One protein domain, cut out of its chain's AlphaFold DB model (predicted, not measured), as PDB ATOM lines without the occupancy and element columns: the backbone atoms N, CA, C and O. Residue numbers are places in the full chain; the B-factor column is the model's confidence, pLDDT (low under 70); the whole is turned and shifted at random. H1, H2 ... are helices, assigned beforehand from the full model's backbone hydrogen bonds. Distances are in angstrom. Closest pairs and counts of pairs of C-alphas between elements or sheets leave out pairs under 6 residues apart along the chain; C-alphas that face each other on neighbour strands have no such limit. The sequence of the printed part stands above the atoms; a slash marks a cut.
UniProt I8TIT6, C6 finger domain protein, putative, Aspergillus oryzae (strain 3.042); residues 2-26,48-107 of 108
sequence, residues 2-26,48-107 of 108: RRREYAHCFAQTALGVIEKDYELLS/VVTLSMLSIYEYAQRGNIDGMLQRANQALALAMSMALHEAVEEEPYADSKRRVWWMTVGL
ATOM      1  N   ARG A   2      58.789  20.717  -1.090       78.25
ATOM      2  CA  ARG A   2      57.808  19.792  -1.713       78.25
ATOM      3  C   ARG A   2      56.315  20.188  -1.671       78.25
ATOM      4  O   ARG A   2      55.619  20.014  -2.660       78.25
ATOM      5  N   ARG A   3      55.793  20.752  -0.568       83.00
ATOM      6  CA  ARG A   3      54.354  21.105  -0.467       83.00
ATOM      7  C   ARG A   3      53.911  22.173  -1.478       83.00
ATOM      8  O   ARG A   3      52.788  22.110  -1.962       83.00
ATOM      9  N   ARG A   4      54.785  23.136  -1.799       81.25
ATOM     10  CA  ARG A   4      54.461  24.229  -2.729       81.25
ATOM     11  C   ARG A   4      54.405  23.743  -4.175       81.25
ATOM     12  O   ARG A   4      53.522  24.146  -4.919       81.25
ATOM     13  N   GLU A   5      55.320  22.855  -4.547       84.88
ATOM     14  CA  GLU A   5      55.375  22.244  -5.881       84.88
ATOM     15  C   GLU A   5      54.148  21.369  -6.149       84.88
ATOM     16  O   GLU A   5      53.523  21.504  -7.198       84.88
ATOM     17  N   TYR A   6      53.730  20.546  -5.177       86.62
ATOM     18  CA  TYR A   6      52.490  19.775  -5.306       86.62
ATOM     19  C   TYR A   6      51.260  20.679  -5.424       86.62
ATOM     20  O   TYR A   6      50.444  20.469  -6.316       86.62
ATOM     21  N   ALA A   7      51.150  21.714  -4.582       82.94
ATOM     22  CA  ALA A   7      50.050  22.675  -4.669       82.94
ATOM     23  C   ALA A   7      49.995  23.361  -6.043       82.94
ATOM     24  O   ALA A   7      48.919  23.528  -6.604       82.94
ATOM     25  N   HIS A   8      51.154  23.708  -6.606       86.81
ATOM     26  CA  HIS A   8      51.245  24.283  -7.943       86.81
ATOM     27  C   HIS A   8      50.807  23.304  -9.036       86.81
ATOM     28  O   HIS A   8      50.005  23.679  -9.885       86.81
ATOM     29  N   CYS A   9      51.266  22.051  -8.991       89.44
ATOM     30  CA  CYS A   9      50.878  21.020  -9.957       89.44
ATOM     31  C   CYS A   9      49.361  20.764  -9.939       89.44
ATOM     32  O   CYS A   9      48.714  20.747 -10.989       89.44
ATOM     33  N   PHE A  10      48.769  20.647  -8.745       87.25
ATOM     34  CA  PHE A  10      47.321  20.498  -8.604       87.25
ATOM     35  C   PHE A  10      46.568  21.728  -9.113       87.25
ATOM     36  O   PHE A  10      45.602  21.571  -9.853       87.25
ATOM     37  N   ALA A  11      47.030  22.938  -8.786       86.06
ATOM     38  CA  ALA A  11      46.409  24.169  -9.260       86.06
ATOM     39  C   ALA A  11      46.473  24.299 -10.790       86.06
ATOM     40  O   ALA A  11      45.471  24.631 -11.408       86.06
ATOM     41  N   GLN A  12      47.613  23.989 -11.414       88.75
ATOM     42  CA  GLN A  12      47.750  23.999 -12.875       88.75
ATOM     43  C   GLN A  12      46.851  22.966 -13.550       88.75
ATOM     44  O   GLN A  12      46.219  23.264 -14.559       88.75
ATOM     45  N   THR A  13      46.759  21.768 -12.973       88.12
ATOM     46  CA  THR A  13      45.875  20.718 -13.490       88.12
ATOM     47  C   THR A  13      44.413  21.151 -13.389       88.12
ATOM     48  O   THR A  13      43.678  21.063 -14.365       88.12
ATOM     49  N   ALA A  14      44.005  21.685 -12.234       85.62
ATOM     50  CA  ALA A  14      42.654  22.187 -12.007       85.62
ATOM     51  C   ALA A  14      42.307  23.378 -12.914       85.62
ATOM     52  O   ALA A  14      41.197  23.434 -13.435       85.62
ATOM     53  N   LEU A  15      43.253  24.294 -13.149       83.81
ATOM     54  CA  LEU A  15      43.099  25.400 -14.098       83.81
ATOM     55  C   LEU A  15      42.837  24.889 -15.511       83.81
ATOM     56  O   LEU A  15      41.850  25.280 -16.119       83.81
ATOM     57  N   GLY A  16      43.665  23.960 -15.991       82.56
ATOM     58  CA  GLY A  16      43.507  23.407 -17.333       82.56
ATOM     59  C   GLY A  16      42.212  22.610 -17.526       82.56
ATOM     60  O   GLY A  16      41.764  22.461 -18.661       82.56
ATOM     61  N   VAL A  17      41.614  22.085 -16.450       82.69
ATOM     62  CA  VAL A  17      40.288  21.446 -16.484       82.69
ATOM     63  C   VAL A  17      39.183  22.498 -16.473       82.69
ATOM     64  O   VAL A  17      38.325  22.456 -17.343       82.69
ATOM     65  N   ILE A  18      39.237  23.485 -15.570       79.25
ATOM     66  CA  ILE A  18      38.245  24.571 -15.510       79.25
ATOM     67  C   ILE A  18      38.176  25.356 -16.813       79.25
ATOM     68  O   ILE A  18      37.083  25.684 -17.245       79.25
ATOM     69  N   GLU A  19      39.309  25.675 -17.436       75.38
ATOM     70  CA  GLU A  19      39.317  26.445 -18.684       75.38
ATOM     71  C   GLU A  19      38.576  25.689 -19.797       75.38
ATOM     72  O   GLU A  19      37.764  26.277 -20.505       75.38
ATOM     73  N   LYS A  20      38.756  24.364 -19.878       71.81
ATOM     74  CA  LYS A  20      38.049  23.499 -20.836       71.81
ATOM     75  C   LYS A  20      36.577  23.308 -20.478       71.81
ATOM     76  O   LYS A  20      35.714  23.383 -21.349       71.81
ATOM     77  N   ASP A  21      36.291  23.062 -19.204       66.38
ATOM     78  CA  ASP A  21      34.935  22.816 -18.724       66.38
ATOM     79  C   ASP A  21      34.095  24.089 -18.765       66.38
ATOM     80  O   ASP A  21      32.907  24.009 -19.032       66.38
ATOM     81  N   TYR A  22      34.675  25.273 -18.565       60.94
ATOM     82  CA  TYR A  22      33.958  26.542 -18.675       60.94
ATOM     83  C   TYR A  22      33.610  26.872 -20.132       60.94
ATOM     84  O   TYR A  22      32.485  27.293 -20.408       60.94
ATOM     85  N   GLU A  23      34.515  26.602 -21.081       57.81
ATOM     86  CA  GLU A  23      34.192  26.666 -22.512       57.81
ATOM     87  C   GLU A  23      33.052  25.693 -22.864       57.81
ATOM     88  O   GLU A  23      32.085  26.086 -23.518       57.81
ATOM     89  N   LEU A  24      33.081  24.461 -22.344       54.47
ATOM     90  CA  LEU A  24      32.032  23.457 -22.565       54.47
ATOM     91  C   LEU A  24      30.707  23.770 -21.849       54.47
ATOM     92  O   LEU A  24      29.645  23.556 -22.427       54.47
ATOM     93  N   LEU A  25      30.730  24.299 -20.625       48.78
ATOM     94  CA  LEU A  25      29.546  24.689 -19.849       48.78
ATOM     95  C   LEU A  25      28.854  25.912 -20.458       48.78
ATOM     96  O   LEU A  25      27.626  25.982 -20.431       48.78
ATOM     97  N   SER A  26      29.614  26.828 -21.070       48.59
ATOM     98  CA  SER A  26      29.045  27.929 -21.859       48.59
ATOM     99  C   SER A  26      28.271  27.430 -23.090       48.59
ATOM    100  O   SER A  26      27.286  28.048 -23.490       48.59
ATOM    101  N   VAL A  48      32.386  25.478  -8.702       89.12
ATOM    102  CA  VAL A  48      32.392  26.588  -7.730       89.12
ATOM    103  C   VAL A  48      33.485  26.378  -6.680       89.12
ATOM    104  O   VAL A  48      34.232  27.305  -6.356       89.12
ATOM    105  N   VAL A  49      33.628  25.148  -6.176       88.88
ATOM    106  CA  VAL A  49      34.647  24.799  -5.176       88.88
ATOM    107  C   VAL A  49      36.054  24.920  -5.758       88.88
ATOM    108  O   VAL A  49      36.937  25.489  -5.115       88.88
ATOM    109  N   THR A  50      36.281  24.434  -6.976       91.19
ATOM    110  CA  THR A  50      37.589  24.503  -7.626       91.19
ATOM    111  C   THR A  50      37.976  25.953  -7.930       91.19
ATOM    112  O   THR A  50      39.102  26.342  -7.616       91.19
ATOM    113  N   LEU A  51      37.060  26.791  -8.434       89.62
ATOM    114  CA  LEU A  51      37.319  28.229  -8.618       89.62
ATOM    115  C   LEU A  51      37.642  28.926  -7.288       89.62
ATOM    116  O   LEU A  51      38.591  29.710  -7.214       89.62
ATOM    117  N   SER A  52      36.919  28.578  -6.223       91.44
ATOM    118  CA  SER A  52      37.166  29.096  -4.873       91.44
ATOM    119  C   SER A  52      38.558  28.713  -4.354       91.44
ATOM    120  O   SER A  52      39.297  29.556  -3.844       91.44
ATOM    121  N   MET A  53      38.970  27.455  -4.535       90.88
ATOM    122  CA  MET A  53      40.314  26.993  -4.170       90.88
ATOM    123  C   MET A  53      41.410  27.671  -4.997       90.88
ATOM    124  O   MET A  53      42.462  28.018  -4.457       90.88
ATOM    125  N   LEU A  54      41.180  27.881  -6.295       89.62
ATOM    126  CA  LEU A  54      42.139  28.559  -7.164       89.62
ATOM    127  C   LEU A  54      42.278  30.044  -6.825       89.62
ATOM    128  O   LEU A  54      43.386  30.570  -6.896       89.62
ATOM    129  N   SER A  55      41.197  30.708  -6.409       91.62
ATOM    130  CA  SER A  55      41.253  32.071  -5.873       91.62
ATOM    131  C   SER A  55      42.203  32.147  -4.668       91.62
ATOM    132  O   SER A  55      43.177  32.905  -4.680       91.62
ATOM    133  N   ILE A  56      42.017  31.260  -3.682       91.56
ATOM    134  CA  ILE A  56      42.898  31.164  -2.504       91.56
ATOM    135  C   ILE A  56      44.341  30.859  -2.918       91.56
ATOM    136  O   ILE A  56      45.279  31.420  -2.355       91.56
ATOM    137  N   TYR A  57      44.542  29.979  -3.902       91.88
ATOM    138  CA  TYR A  57      45.867  29.643  -4.415       91.88
ATOM    139  C   TYR A  57      46.583  30.858  -5.028       91.88
ATOM    140  O   TYR A  57      47.753  31.101  -4.723       91.88
ATOM    141  N   GLU A  58      45.896  31.642  -5.859       89.44
ATOM    142  CA  GLU A  58      46.448  32.856  -6.473       89.44
ATOM    143  C   GLU A  58      46.869  33.882  -5.424       89.44
ATOM    144  O   GLU A  58      47.977  34.418  -5.495       89.44
ATOM    145  N   TYR A  59      46.045  34.080  -4.396       91.62
ATOM    146  CA  TYR A  59      46.385  34.961  -3.287       91.62
ATOM    147  C   TYR A  59      47.547  34.414  -2.447       91.62
ATOM    148  O   TYR A  59      48.600  35.040  -2.343       91.62
ATOM    149  N   ALA A  60      47.391  33.217  -1.877       88.25
ATOM    150  CA  ALA A  60      48.288  32.701  -0.845       88.25
ATOM    151  C   ALA A  60      49.631  32.187  -1.385       88.25
ATOM    152  O   ALA A  60      50.633  32.235  -0.673       88.25
ATOM    153  N   GLN A  61      49.669  31.650  -2.611       88.12
ATOM    154  CA  GLN A  61      50.887  31.056  -3.182       88.12
ATOM    155  C   GLN A  61      51.562  31.948  -4.219       88.12
ATOM    156  O   GLN A  61      52.791  31.918  -4.325       88.12
ATOM    157  N   ARG A  62      50.783  32.709  -4.999       87.50
ATOM    158  CA  ARG A  62      51.318  33.577  -6.058       87.50
ATOM    159  C   ARG A  62      51.382  35.052  -5.665       87.50
ATOM    160  O   ARG A  62      52.111  35.787  -6.321       87.50
ATOM    161  N   GLY A  63      50.662  35.476  -4.621       89.88
ATOM    162  CA  GLY A  63      50.532  36.890  -4.257       89.88
ATOM    163  C   GLY A  63      49.798  37.715  -5.319       89.88
ATOM    164  O   GLY A  63      49.973  38.928  -5.384       89.88
ATOM    165  N   ASN A  64      49.028  37.058  -6.190       90.69
ATOM    166  CA  ASN A  64      48.383  37.667  -7.345       90.69
ATOM    167  C   ASN A  64      46.932  38.029  -7.010       90.69
ATOM    168  O   ASN A  64      46.029  37.197  -7.116       90.69
ATOM    169  N   ILE A  65      46.725  39.277  -6.598       92.12
ATOM    170  CA  ILE A  65      45.420  39.772  -6.139       92.12
ATOM    171  C   ILE A  65      44.423  39.855  -7.300       92.12
ATOM    172  O   ILE A  65      43.282  39.425  -7.147       92.12
ATOM    173  N   ASP A  66      44.853  40.313  -8.477       92.06
ATOM    174  CA  ASP A  66      43.978  40.408  -9.653       92.06
ATOM    175  C   ASP A  66      43.504  39.019 -10.101       92.06
ATOM    176  O   ASP A  66      42.321  38.799 -10.368       92.06
ATOM    177  N   GLY A  67      44.418  38.039 -10.105       87.81
ATOM    178  CA  GLY A  67      44.102  36.651 -10.438       87.81
ATOM    179  C   GLY A  67      43.198  35.960  -9.414       87.81
ATOM    180  O   GLY A  67      42.383  35.118  -9.803       87.81
ATOM    181  N   MET A  68      43.327  36.312  -8.133       92.31
ATOM    182  CA  MET A  68      42.408  35.889  -7.074       92.31
ATOM    183  C   MET A  68      41.015  36.480  -7.314       92.31
ATOM    184  O   MET A  68      40.044  35.730  -7.399       92.31
ATOM    185  N   LEU A  69      40.915  37.803  -7.490       92.88
ATOM    186  CA  LEU A  69      39.641  38.502  -7.659       92.88
ATOM    187  C   LEU A  69      38.888  38.025  -8.908       92.88
ATOM    188  O   LEU A  69      37.689  37.765  -8.843       92.88
ATOM    189  N   GLN A  70      39.590  37.837 -10.030       91.50
ATOM    190  CA  GLN A  70      38.996  37.293 -11.253       91.50
ATOM    191  C   GLN A  70      38.345  35.925 -11.005       91.50
ATOM    192  O   GLN A  70      37.212  35.691 -11.428       91.50
ATOM    193  N   ARG A  71      39.031  35.031 -10.288       89.56
ATOM    194  CA  ARG A  71      38.525  33.683  -9.990       89.56
ATOM    195  C   ARG A  71      37.412  33.688  -8.952       89.56
ATOM    196  O   ARG A  71      36.473  32.911  -9.088       89.56
ATOM    197  N   ALA A  72      37.480  34.573  -7.958       92.06
ATOM    198  CA  ALA A  72      36.396  34.782  -7.000       92.06
ATOM    199  C   ALA A  72      35.118  35.262  -7.709       92.06
ATOM    200  O   ALA A  72      34.043  34.713  -7.480       92.06
ATOM    201  N   ASN A  73      35.243  36.204  -8.649       91.50
ATOM    202  CA  ASN A  73      34.118  36.672  -9.462       91.50
ATOM    203  C   ASN A  73      33.531  35.555 -10.337       91.50
ATOM    204  O   ASN A  73      32.311  35.420 -10.421       91.50
ATOM    205  N   GLN A  74      34.377  34.722 -10.952       90.25
ATOM    206  CA  GLN A  74      33.919  33.548 -11.707       90.25
ATOM    207  C   GLN A  74      33.182  32.544 -10.808       90.25
ATOM    208  O   GLN A  74      32.126  32.044 -11.195       90.25
ATOM    209  N   ALA A  75      33.709  32.275  -9.607       90.06
ATOM    210  CA  ALA A  75      33.070  31.393  -8.632       90.06
ATOM    211  C   ALA A  75      31.690  31.925  -8.229       90.06
ATOM    212  O   ALA A  75      30.717  31.171  -8.231       90.06
ATOM    213  N   LEU A  76      31.591  33.229  -7.946       89.25
ATOM    214  CA  LEU A  76      30.337  33.880  -7.583       89.25
ATOM    215  C   LEU A  76      29.313  33.810  -8.719       89.25
ATOM    216  O   LEU A  76      28.171  33.423  -8.483       89.25
ATOM    217  N   ALA A  77      29.716  34.142  -9.947       88.56
ATOM    218  CA  ALA A  77      28.835  34.092 -11.110       88.56
ATOM    219  C   ALA A  77      28.279  32.676 -11.339       88.56
ATOM    220  O   ALA A  77      27.080  32.506 -11.569       88.56
ATOM    221  N   LEU A  78      29.129  31.652 -11.208       86.38
ATOM    222  CA  LEU A  78      28.710  30.258 -11.328       86.38
ATOM    223  C   LEU A  78      27.763  29.858 -10.183       86.38
ATOM    224  O   LEU A  78      26.702  29.295 -10.440       86.38
ATOM    225  N   ALA A  79      28.076  30.222  -8.936       87.31
ATOM    226  CA  ALA A  79      27.218  29.957  -7.777       87.31
ATOM    227  C   ALA A  79      25.830  30.613  -7.903       87.31
ATOM    228  O   ALA A  79      24.818  30.004  -7.545       87.31
ATOM    229  N   MET A  80      25.771  31.833  -8.444       86.75
ATOM    230  CA  MET A  80      24.517  32.520  -8.755       86.75
ATOM    231  C   MET A  80      23.742  31.814  -9.869       86.75
ATOM    232  O   MET A  80      22.546  31.591  -9.702       86.75
ATOM    233  N   SER A  81      24.402  31.397 -10.957       84.81
ATOM    234  CA  SER A  81      23.742  30.658 -12.051       84.81
ATOM    235  C   SER A  81      23.155  29.312 -11.614       84.81
ATOM    236  O   SER A  81      22.195  28.831 -12.204       84.81
ATOM    237  N   MET A  82      23.708  28.723 -10.552       82.00
ATOM    238  CA  MET A  82      23.226  27.488  -9.934       82.00
ATOM    239  C   MET A  82      22.176  27.731  -8.837       82.00
ATOM    240  O   MET A  82      21.791  26.784  -8.151       82.00
ATOM    241  N   ALA A  83      21.761  28.986  -8.628       83.25
ATOM    242  CA  ALA A  83      20.820  29.410  -7.593       83.25
ATOM    243  C   ALA A  83      21.185  28.920  -6.175       83.25
ATOM    244  O   ALA A  83      20.317  28.696  -5.337       83.25
ATOM    245  N   LEU A  84      22.484  28.778  -5.856       83.88
ATOM    246  CA  LEU A  84      22.910  28.276  -4.535       83.88
ATOM    247  C   LEU A  84      22.473  29.191  -3.379       83.88
ATOM    248  O   LEU A  84      22.344  28.736  -2.244       83.88
ATOM    249  N   HIS A  85      22.239  30.467  -3.681       82.25
ATOM    250  CA  HIS A  85      21.739  31.477  -2.755       82.25
ATOM    251  C   HIS A  85      20.269  31.270  -2.354       82.25
ATOM    252  O   HIS A  85      19.850  31.797  -1.327       82.25
ATOM    253  N   GLU A  86      19.505  30.486  -3.118       82.94
ATOM    254  CA  GLU A  86      18.085  30.203  -2.871       82.94
ATOM    255  C   GLU A  86      17.863  28.848  -2.181       82.94
ATOM    256  O   GLU A  86      16.727  28.421  -2.025       82.94
ATOM    257  N   ALA A  87      18.927  28.154  -1.748       79.06
ATOM    258  CA  ALA A  87      18.825  26.815  -1.168       79.06
ATOM    259  C   ALA A  87      17.918  26.770   0.087       79.06
ATOM    260  O   ALA A  87      18.313  27.185   1.190       79.06
ATOM    261  N   VAL A  88      16.712  26.219  -0.089       74.94
ATOM    262  CA  VAL A  88      15.686  26.010   0.947       74.94
ATOM    263  C   VAL A  88      15.961  24.717   1.722       74.94
ATOM    264  O   VAL A  88      16.459  23.751   1.156       74.94
ATOM    265  N   GLU A  89      15.637  24.677   3.021       71.00
ATOM    266  CA  GLU A  89      15.923  23.533   3.916       71.00
ATOM    267  C   GLU A  89      15.303  22.197   3.483       71.00
ATOM    268  O   GLU A  89      15.819  21.144   3.849       71.00
ATOM    269  N   GLU A  90      14.234  22.222   2.688       72.06
ATOM    270  CA  GLU A  90      13.543  21.016   2.216       72.06
ATOM    271  C   GLU A  90      14.195  20.389   0.970       72.06
ATOM    272  O   GLU A  90      13.832  19.279   0.575       72.06
ATOM    273  N   GLU A  91      15.169  21.061   0.345       73.75
ATOM    274  CA  GLU A  91      15.857  20.512  -0.823       73.75
ATOM    275  C   GLU A  91      16.917  19.464  -0.443       73.75
ATOM    276  O   GLU A  91      17.713  19.669   0.484       73.75
ATOM    277  N   PRO A  92      17.039  18.368  -1.217       71.12
ATOM    278  CA  PRO A  92      18.169  17.466  -1.070       71.12
ATOM    279  C   PRO A  92      19.478  18.241  -1.288       71.12
ATOM    280  O   PRO A  92      19.622  19.009  -2.240       71.12
ATOM    281  N   TYR A  93      20.445  18.034  -0.389       76.31
ATOM    282  CA  TYR A  93      21.762  18.688  -0.410       76.31
ATOM    283  C   TYR A  93      21.763  20.208  -0.161       76.31
ATOM    284  O   TYR A  93      22.779  20.857  -0.436       76.31
ATOM    285  N   ALA A  94      20.689  20.780   0.401       82.62
ATOM    286  CA  ALA A  94      20.613  22.201   0.765       82.62
ATOM    287  C   ALA A  94      21.810  22.670   1.612       82.62
ATOM    288  O   ALA A  94      22.399  23.719   1.342       82.62
ATOM    289  N   ASP A  95      22.245  21.852   2.572       83.06
ATOM    290  CA  ASP A  95      23.416  22.134   3.408       83.06
ATOM    291  C   ASP A  95      24.714  22.251   2.602       83.06
ATOM    292  O   ASP A  95      25.519  23.154   2.842       83.06
ATOM    293  N   SER A  96      24.926  21.367   1.623       85.19
ATOM    294  CA  SER A  96      26.105  21.412   0.752       85.19
ATOM    295  C   SER A  96      26.098  22.676  -0.104       85.19
ATOM    296  O   SER A  96      27.107  23.381  -0.159       85.19
ATOM    297  N   LYS A  97      24.948  23.015  -0.706       84.75
ATOM    298  CA  LYS A  97      24.772  24.248  -1.492       84.75
ATOM    299  C   LYS A  97      25.052  25.491  -0.642       84.75
ATOM    300  O   LYS A  97      25.830  26.349  -1.050       84.75
ATOM    301  N   ARG A  98      24.498  25.547   0.574       87.25
ATOM    302  CA  ARG A  98      24.670  26.660   1.518       87.25
ATOM    303  C   ARG A  98      26.122  26.812   1.973       87.25
ATOM    304  O   ARG A  98      26.627  27.928   2.033       87.25
ATOM    305  N   ARG A  99      26.825  25.709   2.254       89.19
ATOM    306  CA  ARG A  99      28.262  25.737   2.596       89.19
ATOM    307  C   ARG A  99      29.105  26.289   1.453       89.19
ATOM    308  O   ARG A  99      29.963  27.133   1.696       89.19
ATOM    309  N   VAL A 100      28.850  25.838   0.225       89.31
ATOM    310  CA  VAL A 100      29.568  26.319  -0.965       89.31
ATOM    311  C   VAL A 100      29.248  27.789  -1.247       89.31
ATOM    312  O   VAL A 100      30.156  28.559  -1.555       89.31
ATOM    313  N   TRP A 101      27.996  28.209  -1.059       91.06
ATOM    314  CA  TRP A 101      27.598  29.613  -1.156       91.06
ATOM    315  C   TRP A 101      28.374  30.494  -0.173       91.06
ATOM    316  O   TRP A 101      29.058  31.425  -0.595       91.06
ATOM    317  N   TRP A 102      28.350  30.168   1.123       91.56
ATOM    318  CA  TRP A 102      29.066  30.950   2.134       91.56
ATOM    319  C   TRP A 102      30.584  30.930   1.943       91.56
ATOM    320  O   TRP A 102      31.233  31.949   2.163       91.56
ATOM    321  N   MET A 103      31.148  29.808   1.486       91.56
ATOM    322  CA  MET A 103      32.561  29.732   1.109       91.56
ATOM    323  C   MET A 103      32.894  30.710  -0.023       91.56
ATOM    324  O   MET A 103      33.934  31.355   0.031       91.56
ATOM    325  N   THR A 104      32.016  30.830  -1.021       90.06
ATOM    326  CA  THR A 104      32.224  31.705  -2.184       90.06
ATOM    327  C   THR A 104      32.070  33.178  -1.814       90.06
ATOM    328  O   THR A 104      32.913  33.989  -2.183       90.06
ATOM    329  N   VAL A 105      31.031  33.524  -1.047       88.88
ATOM    330  CA  VAL A 105      30.807  34.896  -0.560       88.88
ATOM    331  C   VAL A 105      31.951  35.358   0.339       88.88
ATOM    332  O   VAL A 105      32.364  36.502   0.235       88.88
ATOM    333  N   GLY A 106      32.512  34.477   1.173       88.38
ATOM    334  CA  GLY A 106      33.632  34.820   2.054       88.38
ATOM    335  C   GLY A 106      34.969  35.099   1.351       88.38
ATOM    336  O   GLY A 106      35.928  35.454   2.031       88.38
ATOM    337  N   LEU A 107      35.065  34.912   0.027       85.94
ATOM    338  CA  LEU A 107      36.248  35.284  -0.763       85.94
ATOM    339  C   LEU A 107      36.261  36.759  -1.187       85.94
ATOM    340  O   LEU A 107      37.300  37.226  -1.656       85.94
TER     341      LEU A 107
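AT A GLANCE: This is residues 2 to 26 and 48 to 107 of the 108 residues of the protein "C6 finger domain protein, putative" of Aspergillus oryzae (strain 3.042) (UniProt I8TIT6). Two helices, H2 and H3, lie side by side as a hairpin, and the short H4 folds back to pack on residues 48 to 52 of H2 and 72 to 79 of H3. The long H1 crosses H2 slantwise, while the loop of residues 82 to 93 reaches out to one end of the long axis. The printed part has 85 residues, with four named helices in the order H1, H2, H3, H4 and no named strand; the class is all helix. It is only just compact, close to loose, with a radius of gyration of the C-alphas of 13.8 A, and elongated, spanning 44 by 26 by 23 A.

HOW THE PARTS SIT: H1, residues 2 to 26, touches H2, residues 48 to 62, at a steep tilt of 42 degrees, opposite ways; the closest C-alphas, of Ala 11 and Leu 54, are 6.5 A apart. H2 is the hub, touching three helices. H2 and H3, residues 65 to 81, form a helical hairpin and touch at a shallow tilt of 7 degrees, with the closest C-alphas, of Ser 55 and Met 68, 4.2 A apart. H3 and H4, residues 94 to 105, form another, at a shallow tilt of 31 degrees; their closest C-alphas, of Leu 76 and Thr 104, are 6.1 A apart. H4 also touches H2, the same way, at a shallow tilt of 31 degrees, with the closest C-alphas, of Ser 52 and Thr 104, 6.2 A apart. H2, H3 and H4 make an up-and-down bundle, each running against the one before; the packing is mostly aligned. H1 is apart from H3 and H4. Every O i to N i+4 pair is within hydrogen-bond range in H2, H3 and H4, and 20 of 21 are in H1.

IN THESE COORDINATES: H1 begins at C-alpha 2, (57.808, 19.792, -1.713), and is 36.0 A long. H2 measures 20.2 A, H3 24.2 A and H4 16.3 A, the last ending at C-alpha 105, (30.807, 34.896, -0.560).

THE WHOLE: The farthest C-alphas, of Arg 2 and Glu 90, are 44.5 A apart. Residues 27 to 47 are not printed, and C-alphas 26 and 48 stand 14.6 A apart across the cut. The link H2 to H3 is tight, and H3 to H4 is long. Mean pLDDT of the printed part is 84.0, with residues 21 to 26 under 70.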